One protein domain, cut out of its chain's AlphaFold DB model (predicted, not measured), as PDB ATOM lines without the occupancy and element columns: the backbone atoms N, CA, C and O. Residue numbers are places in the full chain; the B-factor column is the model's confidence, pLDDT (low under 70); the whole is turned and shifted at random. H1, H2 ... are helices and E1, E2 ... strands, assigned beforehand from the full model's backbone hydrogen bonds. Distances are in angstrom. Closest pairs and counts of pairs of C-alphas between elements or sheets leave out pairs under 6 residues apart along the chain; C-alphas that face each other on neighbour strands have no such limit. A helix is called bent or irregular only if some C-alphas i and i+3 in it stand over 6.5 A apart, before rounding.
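Overview. This is residues 6 to 101 of the 102 residues of an uncharacterized protein of Flavobacteriaceae bacterium (UniProt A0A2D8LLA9). A strongly twisted antiparallel sheet, ordered E1 E2 E3 E4, has the long helix H2 crossing one face in two layers, while H1 only grazes it; residues 6 to 11 and 91 to 101 stick out. The printed part has 96 residues with two named helices and four named strands, ordered H1 E1 E2 E3 E4 H2, class mixed. It is loose, radius of gyration of the C-alphas 15.7 A, spanning 50 by 38 by 19 A.

Along the chain. Find C-alpha 6 at (-9.329, -5.035, 31.938), beginning H1, residues 6 to 22. E1, 26 to 32, E2, 35 to 46, E3, 53 to 61, and E4, 65 to 69, form a meander, each strand the antiparallel neighbour of the one before. H2, residues 72 to 100, 38.5 A long, ends at (-1.747, -22.823, 13.912); it is irregular, C-alphas 74 and 77 being 8.3 A apart.

Arrangement. In the three hairpins, find within hydrogen-bond range N 37 and O 30, N 40 and O 58, N 67 and O 59, each 2.8 A. H2 runs across E2 at 73 degrees on the local plane; its closest C-alphas to E1 are Leu 81 and Leu 27, 6.3 A. O i to N i+4 pairs within range: H1 11 of 13, H2 22 of 25.

Size, cuts and confidence. The printed part has no cut; 37 residues are under pLDDT 70.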
ATOM      1  N   ASN A   6     -10.061  -4.184  32.892       40.41
ATOM      2  CA  ASN A   6      -9.329  -5.035  31.938       40.41
ATOM      3  C   ASN A   6      -9.486  -4.603  30.467       40.41
ATOM      4  O   ASN A   6      -8.656  -4.951  29.640       40.41
ATOM      5  N   SER A   7     -10.529  -3.843  30.111       48.12
ATOM      6  CA  SER A   7     -10.801  -3.503  28.704       48.12
ATOM      7  C   SER A   7      -9.978  -2.330  28.164       48.12
ATOM      8  O   SER A   7      -9.950  -2.124  26.957       48.12
ATOM      9  N   LEU A   8      -9.376  -1.520  29.042       38.00
ATOM     10  CA  LEU A   8      -8.543  -0.373  28.653       38.00
ATOM     11  C   LEU A   8      -7.083  -0.788  28.425       38.00
ATOM     12  O   LEU A   8      -6.499  -0.372  27.432       38.00
ATOM     13  N   GLU A   9      -6.531  -1.662  29.274       43.19
ATOM     14  CA  GLU A   9      -5.166  -2.192  29.102       43.19
ATOM     15  C   GLU A   9      -5.032  -3.056  27.833       43.19
ATOM     16  O   GLU A   9      -4.046  -2.934  27.107       43.19
ATOM     17  N   ASP A  10      -6.056  -3.850  27.494       57.19
ATOM     18  CA  ASP A  10      -6.095  -4.599  26.226       57.19
ATOM     19  C   ASP A  10      -6.210  -3.682  24.992       57.19
ATOM     20  O   ASP A  10      -5.745  -4.035  23.905       57.19
ATOM     21  N   TYR A  11      -6.813  -2.499  25.145       52.38
ATOM     22  CA  TYR A  11      -7.012  -1.540  24.056       52.38
ATOM     23  C   TYR A  11      -5.719  -0.808  23.691       52.38
ATOM     24  O   TYR A  11      -5.381  -0.718  22.509       52.38
ATOM     25  N   ASP A  12      -4.964  -0.347  24.689       57.31
ATOM     26  CA  ASP A  12      -3.686   0.335  24.464       57.31
ATOM     27  C   ASP A  12      -2.658  -0.621  23.834       57.31
ATOM     28  O   ASP A  12      -2.045  -0.290  22.816       57.31
ATOM     29  N   GLY A  13      -2.562  -1.861  24.331       59.56
ATOM     30  CA  GLY A  13      -1.678  -2.883  23.757       59.56
ATOM     31  C   GLY A  13      -2.111  -3.389  22.372       59.56
ATOM     32  O   GLY A  13      -1.284  -3.853  21.584       59.56
ATOM     33  N   ALA A  14      -3.402  -3.327  22.031       58.53
ATOM     34  CA  ALA A  14      -3.862  -3.589  20.666       58.53
ATOM     35  C   ALA A  14      -3.463  -2.455  19.712       58.53
ATOM     36  O   ALA A  14      -3.039  -2.736  18.594       58.53
ATOM     37  N   ILE A  15      -3.543  -1.194  20.151       63.31
ATOM     38  CA  ILE A  15      -3.144  -0.036  19.345       63.31
ATOM     39  C   ILE A  15      -1.635   0.035  19.140       63.31
ATOM     40  O   ILE A  15      -1.225   0.323  18.020       63.31
ATOM     41  N   GLU A  16      -0.814  -0.286  20.140       64.69
ATOM     42  CA  GLU A  16       0.644  -0.388  19.954       64.69
ATOM     43  C   GLU A  16       1.003  -1.460  18.913       64.69
ATOM     44  O   GLU A  16       1.730  -1.184  17.960       64.69
ATOM     45  N   ARG A  17       0.403  -2.656  19.000       62.41
ATOM     46  CA  ARG A  17       0.604  -3.717  17.993       62.41
ATOM     47  C   ARG A  17       0.119  -3.312  16.600       62.41
ATOM     48  O   ARG A  17       0.729  -3.687  15.601       62.41
ATOM     49  N   LEU A  18      -0.966  -2.539  16.522       62.19
ATOM     50  CA  LEU A  18      -1.460  -1.982  15.263       62.19
ATOM     51  C   LEU A  18      -0.516  -0.903  14.706       62.19
ATOM     52  O   LEU A  18      -0.337  -0.819  13.494       62.19
ATOM     53  N   GLN A  19       0.072  -0.072  15.575       64.25
ATOM     54  CA  GLN A  19       1.043   0.959  15.203       64.25
ATOM     55  C   GLN A  19       2.305   0.338  14.608       64.25
ATOM     56  O   GLN A  19       2.726   0.769  13.536       64.25
ATOM     57  N   ASP A  20       2.842  -0.706  15.240       65.69
ATOM     58  CA  ASP A  20       4.025  -1.422  14.753       65.69
ATOM     59  C   ASP A  20       3.776  -2.112  13.401       65.69
ATOM     60  O   ASP A  20       4.683  -2.226  12.577       65.69
ATOM     61  N   GLY A  21       2.539  -2.552  13.141       61.91
ATOM     62  CA  GLY A  21       2.170  -3.230  11.897       61.91
ATOM     63  C   GLY A  21       1.851  -2.313  10.710       61.91
ATOM     64  O   GLY A  21       1.870  -2.782   9.573       61.91
ATOM     65  N   ILE A  22       1.523  -1.033  10.940       69.19
ATOM     66  CA  ILE A  22       0.881  -0.156   9.932       69.19
ATOM     67  C   ILE A  22       1.648   1.173   9.727       69.19
ATOM     68  O   ILE A  22       1.185   2.088   9.037       69.19
ATOM     69  N   GLU A  23       2.852   1.313  10.289       68.06
ATOM     70  CA  GLU A  23       3.620   2.556  10.171       68.06
ATOM     71  C   GLU A  23       3.903   2.931   8.700       68.06
ATOM     72  O   GLU A  23       4.429   2.147   7.910       68.06
ATOM     73  N   ASN A  24       3.589   4.178   8.334       73.88
ATOM     74  CA  ASN A  24       3.818   4.748   6.996       73.88
ATOM     75  C   ASN A  24       3.055   4.073   5.837       73.88
ATOM     76  O   ASN A  24       3.452   4.208   4.673       73.88
ATOM     77  N   LEU A  25       1.924   3.425   6.126       86.31
ATOM     78  CA  LEU A  25       1.059   2.796   5.130       86.31
ATOM     79  C   LEU A  25       0.602   3.771   4.028       86.31
ATOM     80  O   LEU A  25       0.017   4.824   4.301       86.31
ATOM     81  N   LEU A  26       0.838   3.402   2.767       89.00
ATOM     82  CA  LEU A  26       0.280   4.086   1.601       89.00
ATOM     83  C   LEU A  26      -1.190   3.689   1.443       89.00
ATOM     84  O   LEU A  26      -1.483   2.538   1.155       89.00
ATOM     85  N   LEU A  27      -2.100   4.653   1.570       89.81
ATOM     86  CA  LEU A  27      -3.543   4.407   1.471       89.81
ATOM     87  C   LEU A  27      -4.102   4.684   0.080       89.81
ATOM     88  O   LEU A  27      -5.074   4.075  -0.352       89.81
ATOM     89  N   LEU A  28      -3.558   5.695  -0.594       92.25
ATOM     90  CA  LEU A  28      -4.101   6.164  -1.858       92.25
ATOM     91  C   LEU A  28      -3.016   6.828  -2.694       92.25
ATOM     92  O   LEU A  28      -2.208   7.607  -2.188       92.25
ATOM     93  N   ASN A  29      -3.060   6.579  -3.996       94.19
ATOM     94  CA  ASN A  29      -2.181   7.206  -4.966       94.19
ATOM     95  C   ASN A  29      -3.018   7.780  -6.116       94.19
ATOM     96  O   ASN A  29      -3.691   7.025  -6.814       94.19
ATOM     97  N   ILE A  30      -3.006   9.103  -6.300       93.38
ATOM     98  CA  ILE A  30      -3.826   9.799  -7.311       93.38
ATOM     99  C   ILE A  30      -3.045  10.900  -8.024       93.38
ATOM    100  O   ILE A  30      -2.039  11.390  -7.520       93.38
ATOM    101  N   GLU A  31      -3.546  11.339  -9.174       94.69
ATOM    102  CA  GLU A  31      -3.007  12.490  -9.895       94.69
ATOM    103  C   GLU A  31      -3.784  13.774  -9.541       94.69
ATOM    104  O   GLU A  31      -5.002  13.846  -9.705       94.69
ATOM    105  N   GLU A  32      -3.086  14.807  -9.054       89.38
ATOM    106  CA  GLU A  32      -3.636  16.142  -8.766       89.38
ATOM    107  C   GLU A  32      -2.968  17.204  -9.652       89.38
ATOM    108  O   GLU A  32      -1.850  17.658  -9.371       89.38
ATOM    109  N   ASN A  33      -3.685  17.681 -10.674       90.38
ATOM    110  CA  ASN A  33      -3.209  18.698 -11.624       90.38
ATOM    111  C   ASN A  33      -1.887  18.299 -12.311       90.38
ATOM    112  O   ASN A  33      -0.937  19.080 -12.306       90.38
ATOM    113  N   GLY A  34      -1.798  17.073 -12.836       91.12
ATOM    114  CA  GLY A  34      -0.595  16.569 -13.508       91.12
ATOM    115  C   GLY A  34       0.529  16.107 -12.576       91.12
ATOM    116  O   GLY A  34       1.565  15.662 -13.055       91.12
ATOM    117  N   THR A  35       0.350  16.199 -11.254       91.94
ATOM    118  CA  THR A  35       1.336  15.741 -10.263       91.94
ATOM    119  C   THR A  35       0.820  14.494  -9.556       91.94
ATOM    120  O   THR A  35      -0.269  14.523  -8.981       91.94
ATOM    121  N   GLN A  36       1.628  13.435  -9.493       95.25
ATOM    122  CA  GLN A  36       1.313  12.268  -8.669       95.25
ATOM    123  C   GLN A  36       1.388  12.620  -7.178       95.25
ATOM    124  O   GLN A  36       2.411  13.113  -6.699       95.25
ATOM    125  N   VAL A  37       0.323  12.342  -6.434       94.50
ATOM    126  CA  VAL A  37       0.198  12.606  -5.000       94.50
ATOM    127  C   VAL A  37      -0.146  11.310  -4.274       94.50
ATOM    128  O   VAL A  37      -1.170  10.678  -4.525       94.50
ATOM    129  N   MET A  38       0.718  10.949  -3.331       93.19
ATOM    130  CA  MET A  38       0.590   9.779  -2.470       93.19
ATOM    131  C   MET A  38       0.087  10.209  -1.097       93.19
ATOM    132  O   MET A  38       0.637  11.132  -0.497       93.19
ATOM    133  N   TYR A  39      -0.945   9.545  -0.598       93.06
ATOM    134  CA  TYR A  39      -1.535   9.777   0.714       93.06
ATOM    135  C   TYR A  39      -1.186   8.623   1.641       93.06
ATOM    136  O   TYR A  39      -1.531   7.474   1.370       93.06
ATOM    137  N   HIS A  40      -0.536   8.949   2.750       91.56
ATOM    138  CA  HIS A  40      -0.060   7.983   3.723       91.56
ATOM    139  C   HIS A  40      -0.731   8.186   5.075       91.56
ATOM    140  O   HIS A  40      -0.955   9.321   5.519       91.56
ATOM    141  N   PHE A  41      -0.982   7.074   5.750       89.94
ATOM    142  CA  PHE A  41      -1.132   7.032   7.193       89.94
ATOM    143  C   PHE A  41       0.248   6.921   7.833       89.94
ATOM    144  O   PHE A  41       1.099   6.179   7.355       89.94
ATOM    145  N   LYS A  42       0.485   7.685   8.898       85.38
ATOM    146  CA  LYS A  42       1.734   7.624   9.655       85.38
ATOM    147  C   LYS A  42       1.558   6.847  10.954       85.38
ATOM    148  O   LYS A  42       2.277   5.885  11.167       85.38
ATOM    149  N   ALA A  43       0.657   7.316  11.815       83.25
ATOM    150  CA  ALA A  43       0.440   6.772  13.150       83.25
ATOM    151  C   ALA A  43      -0.878   7.284  13.752       83.25
ATOM    152  O   ALA A  43      -1.481   8.243  13.255       83.25
ATOM    153  N   PHE A  44      -1.284   6.675  14.866       81.19
ATOM    154  CA  PHE A  44      -2.278   7.238  15.778       81.19
ATOM    155  C   PHE A  44      -1.591   8.210  16.751       81.19
ATOM    156  O   PHE A  44      -0.511   7.908  17.252       81.19
ATOM    157  N   GLU A  45      -2.200   9.358  17.039       76.88
ATOM    158  CA  GLU A  45      -1.728  10.316  18.049       76.88
ATOM    159  C   GLU A  45      -2.761  10.399  19.183       76.88
ATOM    160  O   GLU A  45      -3.955  10.509  18.902       76.88
ATOM    161  N   PRO A  46      -2.365  10.347  20.465       74.50
ATOM    162  CA  PRO A  46      -3.307  10.528  21.565       74.50
ATOM    163  C   PRO A  46      -4.016  11.882  21.465       74.50
ATOM    164  O   PRO A  46      -3.387  12.909  21.189       74.50
ATOM    165  N   LYS A  47      -5.325  11.919  21.730       72.81
ATOM    166  CA  LYS A  47      -6.050  13.193  21.764       72.81
ATOM    167  C   LYS A  47      -5.493  14.087  22.863       72.81
ATOM    168  O   LYS A  47      -5.409  13.694  24.022       72.81
ATOM    169  N   LYS A  48      -5.204  15.344  22.515       72.25
ATOM    170  CA  LYS A  48      -4.726  16.345  23.488       72.25
ATOM    171  C   LYS A  48      -5.744  16.642  24.593       72.25
ATOM    172  O   LYS A  48      -5.344  17.000  25.695       72.25
ATOM    173  N   CYS A  49      -7.041  16.494  24.303       67.94
ATOM    174  CA  CYS A  49      -8.129  16.648  25.266       67.94
ATOM    175  C   CYS A  49      -9.187  15.550  25.050       67.94
ATOM    176  O   CYS A  49      -9.825  15.513  23.997       67.94
ATOM    177  N   GLY A  50      -9.416  14.706  26.059       64.00
ATOM    178  CA  GLY A  50     -10.430  13.643  26.047       64.00
ATOM    179  C   GLY A  50      -9.851  12.231  25.912       64.00
ATOM    180  O   GLY A  50      -8.640  12.047  25.914       64.00
ATOM    181  N   VAL A  51     -10.736  11.235  25.818       66.38
ATOM    182  CA  VAL A  51     -10.371   9.819  25.645       66.38
ATOM    183  C   VAL A  51     -10.340   9.467  24.152       66.38
ATOM    184  O   VAL A  51     -11.247   9.849  23.402       66.38
ATOM    185  N   GLY A  52      -9.310   8.732  23.726       66.81
ATOM    186  CA  GLY A  52      -9.156   8.187  22.373       66.81
ATOM    187  C   GLY A  52      -7.992   8.784  21.579       66.81
ATOM    188  O   GLY A  52      -7.186   9.556  22.095       66.81
ATOM    189  N   PHE A  53      -7.937   8.432  20.294       70.38
ATOM    190  CA  PHE A  53      -6.841   8.776  19.388       70.38
ATOM    191  C   PHE A  53      -7.322   9.620  18.204       70.38
ATOM    192  O   PHE A  53      -8.479   9.536  17.779       70.38
ATOM    193  N   ASP A  54      -6.413  10.432  17.683       76.88
ATOM    194  CA  ASP A  54      -6.480  11.077  16.382       76.88
ATOM    195  C   ASP A  54      -5.592  10.322  15.381       76.88
ATOM    196  O   ASP A  54      -4.692   9.567  15.743       76.88
ATOM    197  N   TYR A  55      -5.857  10.521  14.093       83.62
ATOM    198  CA  TYR A  55      -5.096   9.909  13.007       83.62
ATOM    199  C   TYR A  55      -4.108  10.920  12.431       83.62
ATOM    200  O   TYR A  55      -4.484  12.069  12.176       83.62
ATOM    201  N   VAL A  56      -2.875  10.497  12.164       86.69
ATOM    202  CA  VAL A  56      -1.869  11.332  11.506       86.69
ATOM    203  C   VAL A  56      -1.726  10.892  10.058       86.69
ATOM    204  O   VAL A  56      -1.178   9.829   9.766       86.69
ATOM    205  N   PHE A  57      -2.173  11.748   9.142       90.50
ATOM    206  CA  PHE A  57      -1.978  11.560   7.706       90.50
ATOM    207  C   PHE A  57      -0.997  12.583   7.142       90.50
ATOM    208  O   PHE A  57      -0.920  13.735   7.591       90.50
ATOM    209  N   TYR A  58      -0.292  12.194   6.089       91.81
ATOM    210  CA  TYR A  58       0.462  13.122   5.258       91.81
ATOM    211  C   TYR A  58       0.262  12.797   3.787       91.81
ATOM    212  O   TYR A  58      -0.089  11.680   3.416       91.81
ATOM    213  N   LYS A  59       0.490  13.798   2.943       92.56
ATOM    214  CA  LYS A  59       0.620  13.582   1.508       92.56
ATOM    215  C   LYS A  59       2.013  13.927   1.032       92.56
ATOM    216  O   LYS A  59       2.619  14.859   1.560       92.56
ATOM    217  N   TYR A  60       2.493  13.194   0.043       92.19
ATOM    218  CA  TYR A  60       3.797  13.373  -0.572       92.19
ATOM    219  C   TYR A  60       3.661  13.437  -2.092       92.19
ATOM    220  O   TYR A  60       2.902  12.684  -2.699       92.19
ATOM    221  N   SER A  61       4.427  14.325  -2.714       92.50
ATOM    222  CA  SER A  61       4.776  14.214  -4.125       92.50
ATOM    223  C   SER A  61       6.239  14.572  -4.332       92.50
ATOM    224  O   SER A  61       6.807  15.386  -3.602       92.50
ATOM    225  N   LYS A  62       6.848  14.001  -5.373       89.00
ATOM    226  CA  LYS A  62       8.247  14.286  -5.724       89.00
ATOM    227  C   LYS A  62       8.481  15.772  -6.018       89.00
ATOM    228  O   LYS A  62       9.534  16.307  -5.703       89.00
ATOM    229  N   GLU A  63       7.486  16.431  -6.604       90.12
ATOM    230  CA  GLU A  63       7.562  17.831  -7.033       90.12
ATOM    231  C   GLU A  63       7.258  18.829  -5.910       90.12
ATOM    232  O   GLU A  63       7.809  19.925  -5.900       90.12
ATOM    233  N   ARG A  64       6.358  18.480  -4.978       87.44
ATOM    234  CA  ARG A  64       5.834  19.412  -3.959       87.44
ATOM    235  C   ARG A  64       6.293  19.069  -2.538       87.44
ATOM    236  O   ARG A  64       5.971  19.805  -1.608       87.44
ATOM    237  N   GLY A  65       7.040  17.979  -2.362       88.25
ATOM    238  CA  GLY A  65       7.483  17.490  -1.061       88.25
ATOM    239  C   GLY A  65       6.348  16.854  -0.258       88.25
ATOM    240  O   GLY A  65       5.334  16.424  -0.814       88.25
ATOM    241  N   PHE A  66       6.524  16.769   1.062       90.75
ATOM    242  CA  PHE A  66       5.525  16.199   1.963       90.75
ATOM    243  C   PHE A  66       4.809  17.273   2.787       90.75
ATOM    244  O   PHE A  66       5.366  18.323   3.113       90.75
ATOM    245  N   LYS A  67       3.557  17.000   3.156       90.69
ATOM    246  CA  LYS A  67       2.743  17.870   4.009       90.69
ATOM    247  C   LYS A  67       1.813  17.052   4.897       90.69
ATOM    248  O   LYS A  67       1.005  16.275   4.392       90.69
ATOM    249  N   PHE A  68       1.867  17.305   6.204       90.06
ATOM    250  CA  PHE A  68       0.901  16.762   7.160       90.06
ATOM    251  C   PHE A  68      -0.494  17.364   6.969       90.06
ATOM    252  O   PHE A  68      -0.651  18.571   6.734       90.06
ATOM    253  N   LEU A  69      -1.512  16.519   7.098       89.31
ATOM    254  CA  LEU A  69      -2.915  16.886   6.966       89.31
ATOM    255  C   LEU A  69      -3.474  17.198   8.359       89.31
ATOM    256  O   LEU A  69      -3.650  16.311   9.179       89.31
ATOM    257  N   LYS A  70      -3.719  18.481   8.642       75.06
ATOM    258  CA  LYS A  70      -4.082  18.959   9.992       75.06
ATOM    259  C   LYS A  70      -5.565  18.805  10.362       75.06
ATOM    260  O   LYS A  70      -5.935  19.129  11.482       75.06
ATOM    261  N   ASP A  71      -6.416  18.389   9.427       71.69
ATOM    262  CA  ASP A  71      -7.868  18.327   9.628       71.69
ATOM    263  C   ASP A  71      -8.447  17.047   9.027       71.69
ATOM    264  O   ASP A  71      -8.809  16.990   7.850       71.69
ATOM    265  N   ASN A  72      -8.562  16.020   9.866       65.38
ATOM    266  CA  ASN A  72      -9.075  14.711   9.472       65.38
ATOM    267  C   ASN A  72     -10.530  14.765   8.984       65.38
ATOM    268  O   ASN A  72     -10.956  13.889   8.231       65.38
ATOM    269  N   THR A  73     -11.303  15.801   9.338       64.88
ATOM    270  CA  THR A  73     -12.704  15.904   8.902       64.88
ATOM    271  C   THR A  73     -12.839  16.166   7.404       64.88
ATOM    272  O   THR A  73     -13.820  15.726   6.800       64.88
ATOM    273  N   LYS A  74     -11.833  16.795   6.784       75.06
ATOM    274  CA  LYS A  74     -11.747  16.978   5.326       75.06
ATOM    275  C   LYS A  74     -11.254  15.733   4.596       75.06
ATOM    276  O   LYS A  74     -11.491  15.594   3.402       75.06
ATOM    277  N   TYR A  75     -10.620  14.812   5.316       82.00
ATOM    278  CA  TYR A  75     -10.020  13.598   4.769       82.00
ATOM    279  C   TYR A  75     -10.671  12.329   5.327       82.00
ATOM    280  O   TYR A  75     -10.029  11.290   5.437       82.00
ATOM    281  N   LYS A  76     -11.977  12.380   5.635       83.88
ATOM    282  CA  LYS A  76     -12.748  11.224   6.135       83.88
ATOM    283  C   LYS A  76     -12.632   9.982   5.246       83.88
ATOM    284  O   LYS A  76     -12.779   8.872   5.742       83.88
ATOM    285  N   PHE A  77     -12.382  10.153   3.946       87.25
ATOM    286  CA  PHE A  77     -12.155   9.030   3.036       87.25
ATOM    287  C   PHE A  77     -10.857   8.264   3.354       87.25
ATOM    288  O   PHE A  77     -10.861   7.045   3.245       87.25
ATOM    289  N   LEU A  78      -9.792   8.932   3.819       88.38
ATOM    290  CA  LEU A  78      -8.546   8.267   4.233       88.38
ATOM    291  C   LEU A  78      -8.765   7.393   5.466       88.38
ATOM    292  O   LEU A  78      -8.241   6.293   5.532       88.38
ATOM    293  N   VAL A  79      -9.598   7.848   6.409       85.44
ATOM    294  CA  VAL A  79      -9.979   7.042   7.581       85.44
ATOM    295  C   VAL A  79     -10.733   5.779   7.157       85.44
ATOM    296  O   VAL A  79     -10.500   4.714   7.716       85.44
ATOM    297  N   LYS A  80     -11.609   5.873   6.146       87.00
ATOM    298  CA  LYS A  80     -12.298   4.694   5.600       87.00
ATOM    299  C   LYS A  80     -11.324   3.709   4.952       87.00
ATOM    300  O   LYS A  80     -11.459   2.520   5.191       87.00
ATOM    301  N   LEU A  81     -10.368   4.198   4.158       87.94
ATOM    302  CA  LEU A  81      -9.347   3.348   3.535       87.94
ATOM    303  C   LEU A  81      -8.476   2.666   4.592       87.94
ATOM    304  O   LEU A  81      -8.312   1.458   4.551       87.94
ATOM    305  N   LEU A  82      -8.023   3.415   5.599       86.75
ATOM    306  CA  LEU A  82      -7.268   2.856   6.718       86.75
ATOM    307  C   LEU A  82      -8.045   1.754   7.454       86.75
ATOM    308  O   LEU A  82      -7.452   0.770   7.870       86.75
ATOM    309  N   PHE A  83      -9.362   1.901   7.615       84.88
ATOM    310  CA  PHE A  83     -10.174   0.867   8.255       84.88
ATOM    311  C   PHE A  83     -10.204  -0.436   7.447       84.88
ATOM    312  O   PHE A  83     -10.117  -1.501   8.047       84.88
ATOM    313  N   LEU A  84     -10.278  -0.361   6.113       84.12
ATOM    314  CA  LEU A  84     -10.208  -1.547   5.251       84.12
ATOM    315  C   LEU A  84      -8.864  -2.264   5.408       84.12
ATOM    316  O   LEU A  84      -8.834  -3.469   5.619       84.12
ATOM    317  N   GLU A  85      -7.771  -1.506   5.405       83.12
ATOM    318  CA  GLU A  85      -6.415  -2.037   5.586       83.12
ATOM    319  C   GLU A  85      -6.247  -2.710   6.958       83.12
ATOM    320  O   GLU A  85      -5.713  -3.809   7.067       83.12
ATOM    321  N   ILE A  86      -6.771  -2.094   8.023       80.38
ATOM    322  CA  ILE A  86      -6.775  -2.687   9.370       80.38
ATOM    323  C   ILE A  86      -7.577  -3.995   9.396       80.38
ATOM    324  O   ILE A  86      -7.147  -4.955  10.033       80.38
ATOM    325  N   GLN A  87      -8.736  -4.041   8.731       77.25
ATOM    326  CA  GLN A  87      -9.544  -5.257   8.651       77.25
ATOM    327  C   GLN A  87      -8.799  -6.377   7.928       77.25
ATOM    328  O   GLN A  87      -8.795  -7.494   8.431       77.25
ATOM    329  N   GLU A  88      -8.112  -6.083   6.823       73.50
ATOM    330  CA  GLU A  88      -7.284  -7.075   6.130       73.50
ATOM    331  C   GLU A  88      -6.159  -7.606   7.028       73.50
ATOM    332  O   GLU A  88      -5.942  -8.814   7.089       73.50
ATOM    333  N   VAL A  89      -5.482  -6.737   7.786       68.75
ATOM    334  CA  VAL A  89      -4.432  -7.156   8.733       68.75
ATOM    335  C   VAL A  89      -4.993  -8.061   9.837       68.75
ATOM    336  O   VAL A  89      -4.388  -9.085  10.157       68.75
ATOM    337  N   ILE A  90      -6.145  -7.712  10.413       66.94
ATOM    338  CA  ILE A  90      -6.798  -8.508  11.465       66.94
ATOM    339  C   ILE A  90      -7.308  -9.843  10.910       66.94
ATOM    340  O   ILE A  90      -7.106 -10.881  11.538       66.94
ATOM    341  N   ASP A  91      -7.930  -9.849   9.732       63.31
ATOM    342  CA  ASP A  91      -8.414 -11.075   9.094       63.31
ATOM    343  C   ASP A  91      -7.254 -12.014   8.753       63.31
ATOM    344  O   ASP A  91      -7.340 -13.214   9.012       63.31
ATOM    345  N   ILE A  92      -6.128 -11.481   8.269       58.16
ATOM    346  CA  ILE A  92      -4.898 -12.257   8.076       58.16
ATOM    347  C   ILE A  92      -4.443 -12.884   9.402       58.16
ATOM    348  O   ILE A  92      -4.125 -14.072   9.424       58.16
ATOM    349  N   GLN A  93      -4.437 -12.136  10.512       57.16
ATOM    350  CA  GLN A  93      -4.082 -12.695  11.824       57.16
ATOM    351  C   GLN A  93      -5.025 -13.828  12.240       57.16
ATOM    352  O   GLN A  93      -4.550 -14.868  12.693       57.16
ATOM    353  N   ASN A  94      -6.333 -13.673  12.029       55.88
ATOM    354  CA  ASN A  94      -7.318 -14.707  12.348       55.88
ATOM    355  C   ASN A  94      -7.108 -15.980  11.512       55.88
ATOM    356  O   ASN A  94      -7.090 -17.075  12.071       55.88
ATOM    357  N   VAL A  95      -6.848 -15.847  10.205       50.34
ATOM    358  CA  VAL A  95      -6.532 -16.985   9.320       50.34
ATOM    359  C   VAL A  95      -5.253 -17.700   9.764       50.34
ATOM    360  O   VAL A  95      -5.207 -18.928   9.803       50.34
ATOM    361  N   TYR A  96      -4.209 -16.956  10.141       43.91
ATOM    362  CA  TYR A  96      -2.978 -17.561  10.658       43.91
ATOM    363  C   TYR A  96      -3.178 -18.253  12.010       43.91
ATOM    364  O   TYR A  96      -2.517 -19.261  12.256       43.91
ATOM    365  N   MET A  97      -4.060 -17.759  12.884       47.69
ATOM    366  CA  MET A  97      -4.374 -18.452  14.137       47.69
ATOM    367  C   MET A  97      -5.122 -19.762  13.891       47.69
ATOM    368  O   MET A  97      -4.743 -20.757  14.493       47.69
ATOM    369  N   GLU A  98      -6.101 -19.799  12.982       48.09
ATOM    370  CA  GLU A  98      -6.836 -21.033  12.653       48.09
ATOM    371  C   GLU A  98      -5.939 -22.120  12.043       48.09
ATOM    372  O   GLU A  98      -6.151 -23.305  12.282       48.09
ATOM    373  N   ILE A  99      -4.908 -21.733  11.285       43.78
ATOM    374  CA  ILE A  99      -3.928 -22.678  10.720       43.78
ATOM    375  C   ILE A  99      -2.973 -23.229  11.795       43.78
ATOM    376  O   ILE A  99      -2.456 -24.332  11.636       43.78
ATOM    377  N   ASN A 100      -2.719 -22.473  12.867       44.91
ATOM    378  CA  ASN A 100      -1.747 -22.823  13.912       44.91
ATOM    379  C   ASN A 100      -2.386 -23.276  15.238       44.91
ATOM    380  O   ASN A 100      -1.657 -23.582  16.183       44.91
ATOM    381  N   SER A 101      -3.713 -23.286  15.344       39.72
ATOM    382  CA  SER A 101      -4.431 -23.835  16.491       39.72
ATOM    383  C   SER A 101      -4.755 -25.308  16.237       39.72
ATOM    384  O   SER A 101      -5.746 -25.611  15.571       39.72
TER     385      SER A 101